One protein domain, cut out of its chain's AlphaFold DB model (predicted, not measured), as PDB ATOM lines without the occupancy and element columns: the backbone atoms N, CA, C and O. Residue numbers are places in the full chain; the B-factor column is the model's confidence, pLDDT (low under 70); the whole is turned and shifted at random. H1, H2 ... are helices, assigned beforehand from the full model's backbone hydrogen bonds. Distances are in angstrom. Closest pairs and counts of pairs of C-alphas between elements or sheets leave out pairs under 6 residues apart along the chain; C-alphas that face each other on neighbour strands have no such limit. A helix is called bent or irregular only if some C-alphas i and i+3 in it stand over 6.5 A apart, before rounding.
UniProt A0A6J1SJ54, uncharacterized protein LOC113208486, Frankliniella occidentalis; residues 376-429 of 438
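Overview. This is residues 376 to 429 of the 438 residues of the protein "uncharacterized protein LOC113208486" of Frankliniella occidentalis (UniProt A0A6J1SJ54). A small compact head with one long helix sticking out of it as an arm: the head holds H1, the loop of residues 386 to 395, H2 and the first residues of H3, and residues 415 to 429, of which 415 to 428 belong to H3, stick out free. H2 and H3 meet near their ends at a corner, like an L, and H1 sits in the head near that corner. The printed part has 54 residues with three named helices, in the order H1, H2, H3, and no named strand; its class is all helix. The whole is loose, with a radius of gyration of the C-alphas of 13.2 A, and elongated, spanning 40 by 21 by 17 A, with the arm making the length.

Along the chain. The printed part begins at Phe 376, whose C-alpha is at (165.609, 186.822, 174.370). Three residues later comes H1, residues 379 to 385, from Pro 379 to Leu 385; its first C-alpha is at (169.543, 192.043, 179.354), and its first and last C-alphas are 9.9 A apart. After the ten residues 386 to 395 follows H2, residues 396 to 405, from Val 396 to Glu 405, 14.3 A from first to last C-alpha. Asn 406 alone lies between H2 and the next helix. H3, residues 407 to 428, from Pro 407 to Leu 428, is the longest helix by residues, with 22 residues and 31.9 A from first to last C-alpha. It runs from C-alpha 407 at (153.811, 192.396, 175.420) to C-alpha 428 at (175.897, 210.524, 161.333), and Val 429 is the last printed residue. No helix is bent or irregular.

Arrangement. H1 touches both of the other helices. H1 and H2 only just touch, with 3 pairs of C-alphas within 8 A; their closest C-alphas are those of Leu 385 and Leu 402, 6.3 A apart. Their lines stand at a steep tilt of 47 degrees, and they run the same way. H1 and H3 touch, with 4 pairs of C-alphas within 8 A, and H3 does this with residues 409 to 413 alone. The closest C-alphas of these two are those of Leu 381 and Phe 413, 7.1 A apart. The lines of H1 and H3 stand at a steep tilt of 39 degrees, and the two run opposite ways. H2 and H3 are close but not clearly touching: 1 pair of C-alphas is within 8 A, those of Ile 403 and Val 410, 6.5 A apart. Their lines are about perpendicular, at 84 degrees, and their centres are 21.3 A apart. In H2 and H3 every pair of O i and N i+4 is within hydrogen-bond range, while in H1 it is 2 of 3.

Size, cuts and confidence. The two C-alphas farthest apart in the domain are those of His 397 and Val 429, 40.5 A from each other, and the first and last printed C-alphas, of Phe 376 and Val 429, are 30.6 A apart. Without the free stretch of residues 415 to 429, the body has 39 residues, spans 24 by 17 by 17 A and has a radius of gyration of 8.9 A, 1.01 times that of a compact globule of as many residues. The printed part has no cut. The link from H1 to H2 is short and the link from H2 to H3 is tight; no link is long. The mean pLDDT of the printed part is 87.7, and one printed residue, Val 429, is under 70.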
ATOM      1  N   PHE A 376     165.012 187.802 173.444       86.94
ATOM      2  CA  PHE A 376     165.609 186.822 174.370       86.94
ATOM      3  C   PHE A 376     167.049 187.152 174.809       86.94
ATOM      4  O   PHE A 376     167.489 186.681 175.863       86.94
ATOM      5  N   HIS A 377     167.770 187.974 174.041       87.12
ATOM      6  CA  HIS A 377     169.175 188.329 174.250       87.12
ATOM      7  C   HIS A 377     169.378 189.792 174.674       87.12
ATOM      8  O   HIS A 377     170.486 190.313 174.555       87.12
ATOM      9  N   TRP A 378     168.343 190.481 175.172       92.06
ATOM     10  CA  TRP A 378     168.446 191.867 175.648       92.06
ATOM     11  C   TRP A 378     168.397 191.944 177.182       92.06
ATOM     12  O   TRP A 378     167.303 191.993 177.749       92.06
ATOM     13  N   PRO A 379     169.543 192.025 177.893       91.94
ATOM     14  CA  PRO A 379     169.543 192.043 179.354       91.94
ATOM     15  C   PRO A 379     168.732 193.203 179.938       91.94
ATOM     16  O   PRO A 379     168.027 193.039 180.929       91.94
ATOM     17  N   ASP A 380     168.775 194.368 179.289       93.00
ATOM     18  CA  ASP A 380     168.051 195.560 179.734       93.00
ATOM     19  C   ASP A 380     166.528 195.437 179.583       93.00
ATOM     20  O   ASP A 380     165.798 196.073 180.341       93.00
ATOM     21  N   LEU A 381     166.034 194.582 178.676       94.38
ATOM     22  CA  LEU A 381     164.614 194.226 178.637       94.38
ATOM     23  C   LEU A 381     164.252 193.415 179.885       94.38
ATOM     24  O   LEU A 381     163.276 193.726 180.562       94.38
ATOM     25  N   TYR A 382     165.062 192.420 180.248       94.19
ATOM     26  CA  TYR A 382     164.794 191.585 181.421       94.19
ATOM     27  C   TYR A 382     164.913 192.335 182.750       94.19
ATOM     28  O   TYR A 382     164.093 192.091 183.630       94.19
ATOM     29  N   LYS A 383     165.797 193.338 182.857       92.81
ATOM     30  CA  LYS A 383     165.806 194.284 183.995       92.81
ATOM     31  C   LYS A 383     164.474 195.032 184.159       92.81
ATOM     32  O   LYS A 383     164.118 195.390 185.276       92.81
ATOM     33  N   LEU A 384     163.735 195.277 183.071       91.44
ATOM     34  CA  LEU A 384     162.406 195.906 183.108       91.44
ATOM     35  C   LEU A 384     161.280 194.895 183.371       91.44
ATOM     36  O   LEU A 384     160.309 195.231 184.048       91.44
ATOM     37  N   LEU A 385     161.386 193.680 182.823       91.00
ATOM     38  CA  LEU A 385     160.361 192.637 182.952       91.00
ATOM     39  C   LEU A 385     160.383 191.934 184.316       91.00
ATOM     40  O   LEU A 385     159.327 191.586 184.841       91.00
ATOM     41  N   ALA A 386     161.572 191.739 184.885       91.06
ATOM     42  CA  ALA A 386     161.797 191.056 186.151       91.06
ATOM     43  C   ALA A 386     162.887 191.781 186.971       91.06
ATOM     44  O   ALA A 386     163.975 191.243 187.166       91.06
ATOM     45  N   PRO A 387     162.616 192.994 187.497       89.38
ATOM     46  CA  PRO A 387     163.605 193.810 188.218       89.38
ATOM     47  C   PRO A 387     164.137 193.180 189.519       89.38
ATOM     48  O   PRO A 387     165.080 193.702 190.105       89.38
ATOM     49  N   ASN A 388     163.524 192.082 189.973       90.88
ATOM     50  CA  ASN A 388     163.897 191.334 191.175       90.88
ATOM     51  C   ASN A 388     164.597 189.993 190.856       90.88
ATOM     52  O   ASN A 388     164.915 189.254 191.784       90.88
ATOM     53  N   GLU A 389     164.786 189.642 189.576       91.69
ATOM     54  CA  GLU A 389     165.465 188.415 189.129       91.69
ATOM     55  C   GLU A 389     166.843 188.776 188.538       91.69
ATOM     56  O   GLU A 389     166.977 189.760 187.809       91.69
ATOM     57  N   GLU A 390     167.884 187.990 188.835       92.06
ATOM     58  CA  GLU A 390     169.218 188.176 188.244       92.06
ATOM     59  C   GLU A 390     169.202 187.688 186.790       92.06
ATOM     60  O   GLU A 390     169.008 186.499 186.532       92.06
ATOM     61  N   VAL A 391     169.376 188.606 185.836       90.06
ATOM     62  CA  VAL A 391     169.077 188.406 184.405       90.06
ATOM     63  C   VAL A 391     169.834 187.232 183.783       90.06
ATOM     64  O   VAL A 391     169.291 186.483 182.964       90.06
ATOM     65  N   GLU A 392     171.077 187.055 184.204       88.06
ATOM     66  CA  GLU A 392     172.000 185.997 183.812       88.06
ATOM     67  C   GLU A 392     171.483 184.603 184.218       88.06
ATOM     68  O   GLU A 392     171.752 183.626 183.524       88.06
ATOM     69  N   THR A 393     170.679 184.517 185.285       91.12
ATOM     70  CA  THR A 393     170.092 183.264 185.800       91.12
ATOM     71  C   THR A 393     168.714 182.938 185.208       91.12
ATOM     72  O   THR A 393     168.237 181.808 185.336       91.12
ATOM     73  N   ILE A 394     168.059 183.897 184.537       90.44
ATOM     74  CA  ILE A 394     166.705 183.712 183.996       90.44
ATOM     75  C   ILE A 394     166.743 182.726 182.823       90.44
ATOM     76  O   ILE A 394     167.222 183.055 181.734       90.44
ATOM     77  N   SER A 395     166.174 181.535 183.032       91.19
ATOM     78  CA  SER A 395     166.077 180.481 182.016       91.19
ATOM     79  C   SER A 395     165.300 180.928 180.773       91.19
ATOM     80  O   SER A 395     164.384 181.749 180.858       91.19
ATOM     81  N   VAL A 396     165.596 180.335 179.611       87.69
ATOM     82  CA  VAL A 396     164.909 180.633 178.335       87.69
ATOM     83  C   VAL A 396     163.383 180.484 178.455       87.69
ATOM     84  O   VAL A 396     162.631 181.304 177.930       87.69
ATOM     85  N   HIS A 397     162.909 179.493 179.217       85.19
ATOM     86  CA  HIS A 397     161.482 179.308 179.493       85.19
ATOM     87  C   HIS A 397     160.886 180.481 180.298       85.19
ATOM     88  O   HIS A 397     159.846 181.023 179.921       85.19
ATOM     89  N   ARG A 398     161.561 180.939 181.365       88.31
ATOM     90  CA  ARG A 398     161.115 182.106 182.148       88.31
ATOM     91  C   ARG A 398     161.188 183.396 181.325       88.31
ATOM     92  O   ARG A 398     160.242 184.178 181.367       88.31
ATOM     93  N   ARG A 399     162.244 183.579 180.523       89.94
ATOM     94  CA  ARG A 399     162.407 184.697 179.573       89.94
ATOM     95  C   ARG A 399     161.246 184.795 178.583       89.94
ATOM     96  O   ARG A 399     160.747 185.894 178.347       89.94
ATOM     97  N   ARG A 400     160.784 183.656 178.053       84.69
ATOM     98  CA  ARG A 400     159.615 183.574 177.166       84.69
ATOM     99  C   ARG A 400     158.322 183.954 177.887       84.69
ATOM    100  O   ARG A 400     157.631 184.861 177.430       84.69
ATOM    101  N   LYS A 401     158.050 183.355 179.054       83.00
ATOM    102  CA  LYS A 401     156.861 183.674 179.866       83.00
ATOM    103  C   LYS A 401     156.804 185.165 180.235       83.00
ATOM    104  O   LYS A 401     155.757 185.788 180.112       83.00
ATOM    105  N   LEU A 402     157.943 185.772 180.580       88.12
ATOM    106  CA  LEU A 402     158.048 187.213 180.837       88.12
ATOM    107  C   LEU A 402     157.701 188.077 179.610       88.12
ATOM    108  O   LEU A 402     157.068 189.117 179.779       88.12
ATOM    109  N   ILE A 403     158.070 187.677 178.391       87.56
ATOM    110  CA  ILE A 403     157.677 188.390 177.161       87.56
ATOM    111  C   ILE A 403     156.166 188.258 176.910       87.56
ATOM    112  O   ILE A 403     155.487 189.263 176.689       87.56
ATOM    113  N   GLU A 404     155.626 187.040 177.007       78.69
ATOM    114  CA  GLU A 404     154.206 186.727 176.778       78.69
ATOM    115  C   GLU A 404     153.265 187.431 177.774       78.69
ATOM    116  O   GLU A 404     152.184 187.897 177.393       78.69
ATOM    117  N   GLU A 405     153.692 187.552 179.036       80.31
ATOM    118  CA  GLU A 405     152.998 188.272 180.111       80.31
ATOM    119  C   GLU A 405     153.079 189.802 179.963       80.31
ATOM    120  O   GLU A 405     152.238 190.517 180.506       80.31
ATOM    121  N   ASN A 406     154.071 190.346 179.249       85.31
ATOM    122  CA  ASN A 406     154.350 191.789 179.228       85.31
ATOM    123  C   ASN A 406     154.499 192.383 177.804       85.31
ATOM    124  O   ASN A 406     155.383 193.221 177.580       85.31
ATOM    125  N   PRO A 407     153.618 192.055 176.835       82.19
ATOM    126  CA  PRO A 407     153.811 192.396 175.420       82.19
ATOM    127  C   PRO A 407     153.894 193.909 175.168       82.19
ATOM    128  O   PRO A 407     154.589 194.364 174.261       82.19
ATOM    129  N   MET A 408     153.226 194.720 175.997       84.81
ATOM    130  CA  MET A 408     153.270 196.182 175.899       84.81
ATOM    131  C   MET A 408     154.629 196.776 176.285       84.81
ATOM    132  O   MET A 408     155.012 197.796 175.708       84.81
ATOM    133  N   ILE A 409     155.362 196.159 177.221       88.62
ATOM    134  CA  ILE A 409     156.718 196.589 177.590       88.62
ATOM    135  C   ILE A 409     157.686 196.189 176.479       88.62
ATOM    136  O   ILE A 409     158.403 197.052 175.986       88.62
ATOM    137  N   VAL A 410     157.634 194.934 176.022       90.19
ATOM    138  CA  VAL A 410     158.490 194.404 174.942       90.19
ATOM    139  C   VAL A 410     158.356 195.240 173.666       90.19
ATOM    140  O   VAL A 410     159.349 195.756 173.158       90.19
ATOM    141  N   ASN A 411     157.123 195.488 173.209       87.88
ATOM    142  CA  ASN A 411     156.850 196.333 172.046       87.88
ATOM    143  C   ASN A 411     157.343 197.781 172.238       87.88
ATOM    144  O   ASN A 411     157.961 198.354 171.345       87.88
ATOM    145  N   SER A 412     157.115 198.385 173.412       89.12
ATOM    146  CA  SER A 412     157.577 199.759 173.672       89.12
ATOM    147  C   SER A 412     159.107 199.849 173.737       89.12
ATOM    148  O   SER A 412     159.683 200.825 173.264       89.12
ATOM    149  N   PHE A 413     159.769 198.826 174.280       92.69
ATOM    150  CA  PHE A 413     161.224 198.726 174.358       92.69
ATOM    151  C   PHE A 413     161.849 198.561 172.969       92.69
ATOM    152  O   PHE A 413     162.785 199.284 172.630       92.69
ATOM    153  N   PHE A 414     161.290 197.681 172.131       92.19
ATOM    154  CA  PHE A 414     161.706 197.549 170.734       92.19
ATOM    155  C   PHE A 414     161.481 198.847 169.948       92.19
ATOM    156  O   PHE A 414     162.382 199.291 169.240       92.19
ATOM    157  N   TYR A 415     160.329 199.501 170.126       90.75
ATOM    158  CA  TYR A 415     160.022 200.780 169.486       90.75
ATOM    159  C   TYR A 415     161.055 201.866 169.821       90.75
ATOM    160  O   TYR A 415     161.607 202.477 168.906       90.75
ATOM    161  N   GLU A 416     161.349 202.101 171.106       91.56
ATOM    162  CA  GLU A 416     162.322 203.132 171.489       91.56
ATOM    163  C   GLU A 416     163.754 202.749 171.081       91.56
ATOM    164  O   GLU A 416     164.481 203.621 170.620       91.56
ATOM    165  N   ARG A 417     164.157 201.465 171.129       91.19
ATOM    166  CA  ARG A 417     165.471 201.031 170.606       91.19
ATOM    167  C   ARG A 417     165.611 201.285 169.108       91.19
ATOM    168  O   ARG A 417     166.598 201.885 168.689       91.19
ATOM    169  N   SER A 418     164.626 200.866 168.316       90.00
ATOM    170  CA  SER A 418     164.604 201.080 166.866       90.00
ATOM    171  C   SER A 418     164.623 202.569 166.531       90.00
ATOM    172  O   SER A 418     165.409 203.006 165.696       90.00
ATOM    173  N   LYS A 419     163.833 203.380 167.241       89.56
ATOM    174  CA  LYS A 419     163.833 204.836 167.086       89.56
ATOM    175  C   LYS A 419     165.187 205.464 167.446       89.56
ATOM    176  O   LYS A 419     165.698 206.244 166.650       89.56
ATOM    177  N   SER A 420     165.792 205.108 168.582       90.50
ATOM    178  CA  SER A 420     167.116 205.615 168.976       90.50
ATOM    179  C   SER A 420     168.213 205.217 167.986       90.50
ATOM    180  O   SER A 420     169.102 206.018 167.712       90.50
ATOM    181  N   PHE A 421     168.136 204.016 167.405       88.31
ATOM    182  CA  PHE A 421     169.029 203.596 166.324       88.31
ATOM    183  C   PHE A 421     168.872 204.486 165.081       88.31
ATOM    184  O   PHE A 421     169.869 205.002 164.580       88.31
ATOM    185  N   ILE A 422     167.637 204.742 164.628       85.44
ATOM    186  CA  ILE A 422     167.367 205.659 163.508       85.44
ATOM    187  C   ILE A 422     167.870 207.080 163.799       85.44
ATOM    188  O   ILE A 422     168.516 207.684 162.946       85.44
ATOM    189  N   GLU A 423     167.606 207.620 164.991       86.94
ATOM    190  CA  GLU A 423     168.071 208.955 165.394       86.94
ATOM    191  C   GLU A 423     169.607 209.042 165.395       86.94
ATOM    192  O   GLU A 423     170.165 210.029 164.914       86.94
ATOM    193  N   MET A 424     170.296 207.985 165.840       86.81
ATOM    194  CA  MET A 424     171.756 207.893 165.784       86.81
ATOM    195  C   MET A 424     172.267 207.860 164.332       86.81
ATOM    196  O   MET A 424     173.130 208.662 163.979       86.81
ATOM    197  N   VAL A 425     171.707 207.005 163.468       82.62
ATOM    198  CA  VAL A 425     172.086 206.917 162.041       82.62
ATOM    199  C   VAL A 425     171.871 208.256 161.322       82.62
ATOM    200  O   VAL A 425     172.780 208.742 160.649       82.62
ATOM    201  N   ASN A 426     170.729 208.913 161.546       78.94
ATOM    202  CA  ASN A 426     170.411 210.227 160.975       78.94
ATOM    203  C   ASN A 426     171.331 211.357 161.469       78.94
ATOM    204  O   ASN A 426     171.449 212.385 160.807       78.94
ATOM    205  N   SER A 427     171.961 211.209 162.639       78.50
ATOM    206  CA  SER A 427     172.930 212.196 163.140       78.50
ATOM    207  C   SER A 427     174.327 212.030 162.532       78.50
ATOM    208  O   SER A 427     175.102 212.983 162.514       78.50
ATOM    209  N   LEU A 428     174.636 210.838 162.008       71.81
ATOM    210  CA  LEU A 428     175.897 210.524 161.333       71.81
ATOM    211  C   LEU A 428     175.844 210.803 159.824       71.81
ATOM    212  O   LEU A 428     176.872 211.110 159.225       71.81
ATOM    213  N   VAL A 429     174.663 210.696 159.208       63.28
ATOM    214  CA  VAL A 429     174.464 210.888 157.765       63.28
ATOM    215  C   VAL A 429     173.149 211.633 157.516       63.28
ATOM    216  O   VAL A 429     172.112 211.287 158.075       63.28
TER     217      VAL A 429